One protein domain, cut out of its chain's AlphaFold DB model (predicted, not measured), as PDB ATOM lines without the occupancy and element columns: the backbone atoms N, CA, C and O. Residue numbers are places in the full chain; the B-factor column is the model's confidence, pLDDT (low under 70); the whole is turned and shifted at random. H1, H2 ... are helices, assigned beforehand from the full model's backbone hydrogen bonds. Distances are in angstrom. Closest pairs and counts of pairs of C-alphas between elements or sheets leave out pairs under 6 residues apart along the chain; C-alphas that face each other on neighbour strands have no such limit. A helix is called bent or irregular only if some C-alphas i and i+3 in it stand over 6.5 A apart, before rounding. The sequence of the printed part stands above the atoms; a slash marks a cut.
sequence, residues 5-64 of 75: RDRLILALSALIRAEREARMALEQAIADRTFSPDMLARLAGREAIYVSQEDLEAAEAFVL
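What this domain is: This is residues 5 to 64 of the 75 residues of an uncharacterized protein of Mesorhizobium ephedrae (UniProt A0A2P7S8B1). An open, elongated frame with an empty middle: the long helix H1 makes one long side, the chain turns at its far end into the short helix H2, and the stretch of residues 45 to 52 runs back along the other long side to H3, which slants back toward the beginning of H1 and nearly closes the ring. No helix touches another, and the nearest approach is where the two ends of the printed part come together. The printed part has 60 residues with three named helices, in the order H1, H2, H3, and no named strand; the class is all helix. The whole is extended, with a radius of gyration of the C-alphas of 16.2 A, and its C-alphas span 47 by 22 by 10 A along their three main axes.

How they stand to each other: The first helix, H1, residues 5 to 31, touches no helix, and its residues 10 to 25 stand free. A tight link of 5 residues joins it to H2, residues 37 to 44, and the two are apart. A short link of 8 residues then joins H2 to H3, residues 53 to 63; these two are also apart. Residues 41 to 58 stand free, of which 41 to 44 belong to H2 and 53 to 58 to H3. H3 is close to H1 but not clearly touching it, with 2 pairs of C-alphas within 8 A. Their closest C-alphas, those of Arg 5 and Val 63, are 5.1 A apart, while their centres are 21.2 A apart. Their lines stand at a steep tilt of 48 degrees, and they run opposite ways. In H1, H2 and H3 every backbone O i to N i+4 pair is within hydrogen-bond range.

Where its parts are: H1 begins at C-alpha 5, at (84.027, 161.009, 164.422), and ends at C-alpha 31, at (52.088, 138.514, 165.266), 39.1 A from first to last C-alpha. H2 runs from Pro 37 to Ala 44, 10.5 A from first to last C-alpha. H3 runs from Gln 53 to Val 63, 15.6 A from first to last C-alpha, and ends at (87.966, 157.883, 163.379). None of the three helices is bent or irregular.

The domain as a whole: The two C-alphas farthest apart are those of Arg 33 and Leu 64, at 46.9 A. The first and last printed C-alphas, those of Arg 5 and Leu 64, are 7.9 A apart. The printed part has no cut, and neither link is long. The mean pLDDT of the printed part is 85.1; one printed residue, Ile 49, is under 70.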
ATOM      1  N   ARG A   5      84.497 161.911 163.372       82.12
ATOM      2  CA  ARG A   5      84.027 161.009 164.422       82.12
ATOM      3  C   ARG A   5      82.576 161.302 164.777       82.12
ATOM      4  O   ARG A   5      81.773 160.376 164.846       82.12
ATOM      5  N   ASP A   6      82.221 162.571 164.952       85.44
ATOM      6  CA  ASP A   6      80.857 162.989 165.279       85.44
ATOM      7  C   ASP A   6      79.861 162.549 164.195       85.44
ATOM      8  O   ASP A   6      78.761 162.078 164.493       85.44
ATOM      9  N   ARG A   7      80.264 162.639 162.919       85.62
ATOM     10  CA  ARG A   7      79.460 162.154 161.786       85.62
ATOM     11  C   ARG A   7      79.295 160.637 161.800       85.62
ATOM     12  O   ARG A   7      78.183 160.168 161.557       85.62
ATOM     13  N   LEU A   8      80.352 159.880 162.102       83.94
ATOM     14  CA  LEU A   8      80.248 158.425 162.213       83.94
ATOM     15  C   LEU A   8      79.352 158.014 163.388       83.94
ATOM     16  O   LEU A   8      78.482 157.165 163.218       83.94
ATOM     17  N   ILE A   9      79.497 158.650 164.553       86.88
ATOM     18  CA  ILE A   9      78.652 158.386 165.726       86.88
ATOM     19  C   ILE A   9      77.175 158.632 165.395       86.88
ATOM     20  O   ILE A   9      76.319 157.811 165.735       86.88
ATOM     21  N   LEU A  10      76.863 159.730 164.699       87.44
ATOM     22  CA  LEU A  10      75.500 160.012 164.246       87.44
ATOM     23  C   LEU A  10      74.985 158.963 163.256       87.44
ATOM     24  O   LEU A  10      73.854 158.504 163.400       87.44
ATOM     25  N   ALA A  11      75.801 158.570 162.276       86.88
ATOM     26  CA  ALA A  11      75.429 157.553 161.296       86.88
ATOM     27  C   ALA A  11      75.142 156.201 161.968       86.88
ATOM     28  O   ALA A  11      74.105 155.593 161.707       86.88
ATOM     29  N   LEU A  12      76.002 155.771 162.896       88.50
ATOM     30  CA  LEU A  12      75.806 154.549 163.678       88.50
ATOM     31  C   LEU A  12      74.545 154.628 164.543       88.50
ATOM     32  O   LEU A  12      73.754 153.688 164.574       88.50
ATOM     33  N   SER A  13      74.304 155.768 165.190       91.69
ATOM     34  CA  SER A  13      73.095 155.985 165.993       91.69
ATOM     35  C   SER A  13      71.819 155.901 165.146       91.69
ATOM     36  O   SER A  13      70.825 155.309 165.572       91.69
ATOM     37  N   ALA A  14      71.846 156.460 163.932       92.44
ATOM     38  CA  ALA A  14      70.738 156.374 162.988       92.44
ATOM     39  C   ALA A  14      70.508 154.933 162.505       92.44
ATOM     40  O   ALA A  14      69.362 154.488 162.459       92.44
ATOM     41  N   LEU A  15      71.578 154.184 162.215       89.94
ATOM     42  CA  LEU A  15      71.499 152.772 161.829       89.94
ATOM     43  C   LEU A  15      70.902 151.904 162.942       89.94
ATOM     44  O   LEU A  15      69.987 151.130 162.678       89.94
ATOM     45  N   ILE A  16      71.357 152.074 164.189       93.31
ATOM     46  CA  ILE A  16      70.819 151.346 165.351       93.31
ATOM     47  C   ILE A  16      69.325 151.636 165.521       93.31
ATOM     48  O   ILE A  16      68.527 150.733 165.770       93.31
ATOM     49  N   ARG A  17      68.913 152.898 165.368       94.81
ATOM     50  CA  ARG A  17      67.495 153.255 165.431       94.81
ATOM     51  C   ARG A  17      66.689 152.579 164.319       94.81
ATOM     52  O   ARG A  17      65.636 152.015 164.610       94.81
ATOM     53  N   ALA A  18      67.180 152.623 163.083       93.00
ATOM     54  CA  ALA A  18      66.515 152.004 161.941       93.00
ATOM     55  C   ALA A  18      66.379 150.480 162.111       93.00
ATOM     56  O   ALA A  18      65.333 149.919 161.795       93.00
ATOM     57  N   GLU A  19      67.396 149.817 162.668       93.88
ATOM     58  CA  GLU A  19      67.358 148.383 162.979       93.88
ATOM     59  C   GLU A  19      66.273 148.055 164.010       93.88
ATOM     60  O   GLU A  19      65.472 147.146 163.786       93.88
ATOM     61  N   ARG A  20      66.164 148.847 165.085       95.81
ATOM     62  CA  ARG A  20      65.095 148.681 166.082       95.81
ATOM     63  C   ARG A  20      63.705 148.876 165.480       95.81
ATOM     64  O   ARG A  20      62.804 148.094 165.775       95.81
ATOM     65  N   GLU A  21      63.518 149.899 164.650       96.12
ATOM     66  CA  GLU A  21      62.242 150.157 163.969       96.12
ATOM     67  C   GLU A  21      61.867 149.007 163.020       96.12
ATOM     68  O   GLU A  21      60.738 148.516 163.064       96.12
ATOM     69  N   ALA A  22      62.827 148.507 162.239       89.88
ATOM     70  CA  ALA A  22      62.626 147.355 161.364       89.88
ATOM     71  C   ALA A  22      62.288 146.076 162.150       89.88
ATOM     72  O   ALA A  22      61.400 145.324 161.747       89.88
ATOM     73  N   ARG A  23      62.953 145.847 163.289       90.25
ATOM     74  CA  ARG A  23      62.683 144.710 164.177       90.25
ATOM     75  C   ARG A  23      61.263 144.747 164.733       90.25
ATOM     76  O   ARG A  23      60.562 143.747 164.630       90.25
ATOM     77  N   MET A  24      60.817 145.892 165.252       94.06
ATOM     78  CA  MET A  24      59.448 146.040 165.762       94.06
ATOM     79  C   MET A  24      58.404 145.788 164.665       94.06
ATOM     80  O   MET A  24      57.412 145.103 164.899       94.06
ATOM     81  N   ALA A  25      58.634 146.302 163.452       90.62
ATOM     82  CA  ALA A  25      57.739 146.064 162.322       90.62
ATOM     83  C   ALA A  25      57.685 144.576 161.927       90.62
ATOM     84  O   ALA A  25      56.609 144.051 161.643       90.62
ATOM     85  N   LEU A  26      58.831 143.887 161.942       87.88
ATOM     86  CA  LEU A  26      58.916 142.450 161.682       87.88
ATOM     87  C   LEU A  26      58.172 141.637 162.750       87.88
ATOM     88  O   LEU A  26      57.381 140.763 162.402       87.88
ATOM     89  N   GLU A  27      58.396 141.933 164.031       90.69
ATOM     90  CA  GLU A  27      57.710 141.279 165.154       90.69
ATOM     91  C   GLU A  27      56.194 141.433 165.040       90.69
ATOM     92  O   GLU A  27      55.458 140.452 165.172       90.69
ATOM     93  N   GLN A  28      55.729 142.637 164.705       92.25
ATOM     94  CA  GLN A  28      54.307 142.885 164.542       92.25
ATOM     95  C   GLN A  28      53.720 142.151 163.333       92.25
ATOM     96  O   GLN A  28      52.675 141.515 163.437       92.25
ATOM     97  N   ALA A  29      54.419 142.146 162.200       89.25
ATOM     98  CA  ALA A  29      53.978 141.412 161.020       89.25
ATOM     99  C   ALA A  29      53.930 139.882 161.255       89.25
ATOM    100  O   ALA A  29      53.035 139.202 160.737       89.25
ATOM    101  N   ILE A  30      54.831 139.338 162.086       86.88
ATOM    102  CA  ILE A  30      54.771 137.943 162.556       86.88
ATOM    103  C   ILE A  30      53.526 137.722 163.425       86.88
ATOM    104  O   ILE A  30      52.802 136.750 163.193       86.88
ATOM    105  N   ALA A  31      53.261 138.605 164.394       90.06
ATOM    106  CA  ALA A  31      52.088 138.514 165.266       90.06
ATOM    107  C   ALA A  31      50.777 138.526 164.461       90.06
ATOM    108  O   ALA A  31      49.889 137.704 164.702       90.06
ATOM    109  N   ASP A  32      50.714 139.371 163.433       94.00
ATOM    110  CA  ASP A  32      49.563 139.509 162.538       94.00
ATOM    111  C   ASP A  32      49.473 138.383 161.485       94.00
ATOM    112  O   ASP A  32      48.544 138.358 160.678       94.00
ATOM    113  N   ARG A  33      50.426 137.436 161.474       88.00
ATOM    114  CA  ARG A  33      50.548 136.346 160.482       88.00
ATOM    115  C   ARG A  33      50.507 136.848 159.033       88.00
ATOM    116  O   ARG A  33      49.991 136.172 158.146       88.00
ATOM    117  N   THR A  34      51.058 138.034 158.792       89.50
ATOM    118  CA  THR A  34      51.028 138.685 157.470       89.50
ATOM    119  C   THR A  34      52.075 138.136 156.501       89.50
ATOM    120  O   THR A  34      51.979 138.368 155.296       89.50
ATOM    121  N   PHE A  35      53.054 137.367 156.987       86.12
ATOM    122  CA  PHE A  35      54.077 136.751 156.144       86.12
ATOM    123  C   PHE A  35      53.595 135.466 155.471       86.12
ATOM    124  O   PHE A  35      53.077 134.558 156.121       86.12
ATOM    125  N   SER A  36      53.856 135.347 154.166       87.50
ATOM    126  CA  SER A  36      53.713 134.070 153.471       87.50
ATOM    127  C   SER A  36      54.868 133.117 153.831       87.50
ATOM    128  O   SER A  36      55.974 133.573 154.142       87.50
ATOM    129  N   PRO A  37      54.666 131.791 153.734       82.62
ATOM    130  CA  PRO A  37      55.732 130.809 153.949       82.62
ATOM    131  C   PRO A  37      56.963 131.021 153.051       82.62
ATOM    132  O   PRO A  37      58.090 130.859 153.511       82.62
ATOM    133  N   ASP A  38      56.759 131.434 151.795       86.31
ATOM    134  CA  ASP A  38      57.845 131.751 150.853       86.31
ATOM    135  C   ASP A  38      58.693 132.935 151.342       86.31
ATOM    136  O   ASP A  38      59.924 132.891 151.340       86.31
ATOM    137  N   MET A  39      58.038 133.978 151.855       85.19
ATOM    138  CA  MET A  39      58.720 135.152 152.390       85.19
ATOM    139  C   MET A  39      59.550 134.812 153.635       85.19
ATOM    140  O   MET A  39      60.678 135.286 153.765       85.19
ATOM    141  N   LEU A  40      59.031 133.944 154.512       83.44
ATOM    142  CA  LEU A  40      59.764 133.452 155.682       83.44
ATOM    143  C   LEU A  40      60.989 132.617 155.284       83.44
ATOM    144  O   LEU A  40      62.060 132.804 155.858       83.44
ATOM    145  N   ALA A  41      60.867 131.751 154.274       83.25
ATOM    146  CA  ALA A  41      61.988 130.957 153.769       83.25
ATOM    147  C   ALA A  41      63.105 131.844 153.192       83.25
ATOM    148  O   ALA A  41      64.286 131.622 153.460       83.25
ATOM    149  N   ARG A  42      62.736 132.901 152.460       85.62
ATOM    150  CA  ARG A  42      63.691 133.884 151.923       85.62
ATOM    151  C   ARG A  42      64.390 134.682 153.017       85.62
ATOM    152  O   ARG A  42      65.570 134.990 152.877       85.62
ATOM    153  N   LEU A  43      63.682 135.014 154.095       81.62
ATOM    154  CA  LEU A  43      64.273 135.700 155.241       81.62
ATOM    155  C   LEU A  43      65.251 134.787 155.995       81.62
ATOM    156  O   LEU A  43      66.338 135.229 156.350       81.62
ATOM    157  N   ALA A  44      64.892 133.514 156.184       78.81
ATOM    158  CA  ALA A  44      65.724 132.521 156.864       78.81
ATOM    159  C   ALA A  44      67.006 132.163 156.090       78.81
ATOM    160  O   ALA A  44      68.016 131.831 156.702       78.81
ATOM    161  N   GLY A  45      66.976 132.240 154.757       79.06
ATOM    162  CA  GLY A  45      68.142 131.980 153.907       79.06
ATOM    163  C   GLY A  45      69.130 133.145 153.796       79.06
ATOM    164  O   GLY A  45      70.129 133.018 153.093       79.06
ATOM    165  N   ARG A  46      68.860 134.294 154.426       73.19
ATOM    166  CA  ARG A  46      69.755 135.450 154.362       73.19
ATOM    167  C   ARG A  46      70.922 135.252 155.328       73.19
ATOM    168  O   ARG A  46      70.716 135.124 156.531       73.19
ATOM    169  N   GLU A  47      72.141 135.255 154.798       71.69
ATOM    170  CA  GLU A  47      73.352 135.160 155.612       71.69
ATOM    171  C   GLU A  47      73.459 136.352 156.571       71.69
ATOM    172  O   GLU A  47      73.175 137.501 156.210       71.69
ATOM    173  N   ALA A  48      73.858 136.070 157.812       70.81
ATOM    174  CA  ALA A  48      74.192 137.113 158.764       70.81
ATOM    175  C   ALA A  48      75.434 137.858 158.262       70.81
ATOM    176  O   ALA A  48      76.438 137.241 157.908       70.81
ATOM    177  N   ILE A  49      75.369 139.189 158.241       68.00
ATOM    178  CA  ILE A  49      76.550 140.006 157.968       68.00
ATOM    179  C   ILE A  49      77.418 139.948 159.223       68.00
ATOM    180  O   ILE A  49      77.066 140.522 160.255       68.00
ATOM    181  N   TYR A  50      78.527 139.224 159.139       76.06
ATOM    182  CA  TYR A  50      79.544 139.214 160.177       76.06
ATOM    183  C   TYR A  50      80.457 140.418 159.973       76.06
ATOM    184  O   TYR A  50      81.075 140.551 158.923       76.06
ATOM    185  N   VAL A  51      80.526 141.289 160.978       78.94
ATOM    186  CA  VAL A  51      81.565 142.320 161.048       78.94
ATOM    187  C   VAL A  51      82.838 141.622 161.510       78.94
ATOM    188  O   VAL A  51      82.872 141.067 162.612       78.94
ATOM    189  N   SER A  52      83.847 141.580 160.648       85.12
ATOM    190  CA  SER A  52      85.146 140.999 160.971       85.12
ATOM    191  C   SER A  52      85.971 141.952 161.842       85.12
ATOM    192  O   SER A  52      85.647 143.128 162.003       85.12
ATOM    193  N   GLN A  53      87.066 141.449 162.412       77.25
ATOM    194  CA  GLN A  53      88.000 142.298 163.150       77.25
ATOM    195  C   GLN A  53      88.673 143.343 162.239       77.25
ATOM    196  O   GLN A  53      88.886 144.470 162.672       77.25
ATOM    197  N   GLU A  54      88.921 143.007 160.971       83.44
ATOM    198  CA  GLU A  54      89.470 143.928 159.966       83.44
ATOM    199  C   GLU A  54      88.513 145.099 159.681       83.44
ATOM    200  O   GLU A  54      88.940 146.250 159.610       83.44
ATOM    201  N   ASP A  55      87.203 144.831 159.611       81.38
ATOM    202  CA  ASP A  55      86.185 145.879 159.457       81.38
ATOM    203  C   ASP A  55      86.181 146.846 160.653       81.38
ATOM    204  O   ASP A  55      85.955 148.049 160.496       81.38
ATOM    205  N   LEU A  56      86.445 146.320 161.855       79.75
ATOM    206  CA  LEU A  56      86.531 147.109 163.082       79.75
ATOM    207  C   LEU A  56      87.776 148.007 163.080       79.75
ATOM    208  O   LEU A  56      87.669 149.206 163.323       79.75
ATOM    209  N   GLU A  57      88.937 147.441 162.746       83.00
ATOM    210  CA  GLU A  57      90.211 148.164 162.654       83.00
ATOM    211  C   GLU A  57      90.152 149.273 161.590       83.00
ATOM    212  O   GLU A  57      90.613 150.394 161.823       83.00
ATOM    213  N   ALA A  58      89.510 149.008 160.447       82.50
ATOM    214  CA  ALA A  58      89.277 150.009 159.409       82.50
ATOM    215  C   ALA A  58      88.378 151.159 159.900       82.50
ATOM    216  O   ALA A  58      88.653 152.330 159.619       82.50
ATOM    217  N   ALA A  59      87.326 150.849 160.663       80.38
ATOM    218  CA  ALA A  59      86.451 151.858 161.251       80.38
ATOM    219  C   ALA A  59      87.165 152.697 162.328       80.38
ATOM    220  O   ALA A  59      86.950 153.907 162.406       80.38
ATOM    221  N   GLU A  60      88.040 152.091 163.134       80.50
ATOM    222  CA  GLU A  60      88.850 152.804 164.128       80.50
ATOM    223  C   GLU A  60      89.859 153.747 163.467       80.50
ATOM    224  O   GLU A  60      89.932 154.924 163.831       80.50
ATOM    225  N   ALA A  61      90.581 153.266 162.450       81.56
ATOM    226  CA  ALA A  61      91.537 154.061 161.679       81.56
ATOM    227  C   ALA A  61      90.880 155.280 161.017       81.56
ATOM    228  O   ALA A  61      91.474 156.354 160.969       81.56
ATOM    229  N   PHE A  62      89.638 155.133 160.556       78.38
ATOM    230  CA  PHE A  62      88.845 156.223 159.991       78.38
ATOM    231  C   PHE A  62      88.531 157.316 161.025       78.38
ATOM    232  O   PHE A  62      88.505 158.494 160.691       78.38
ATOM    233  N   VAL A  63      88.321 156.950 162.293       76.38
ATOM    234  CA  VAL A  63      87.966 157.883 163.379       76.38
ATOM    235  C   VAL A  63      89.178 158.609 163.972       76.38
ATOM    236  O   VAL A  63      89.016 159.686 164.557       76.38
ATOM    237  N   LEU A  64      90.378 158.037 163.852       77.56
ATOM    238  CA  LEU A  64      91.597 158.612 164.412       77.56
ATOM    239  C   LEU A  64      91.902 159.988 163.781       77.56
ATOM    240  O   LEU A  64      91.929 160.119 162.559       77.56
TER     241      LEU A  64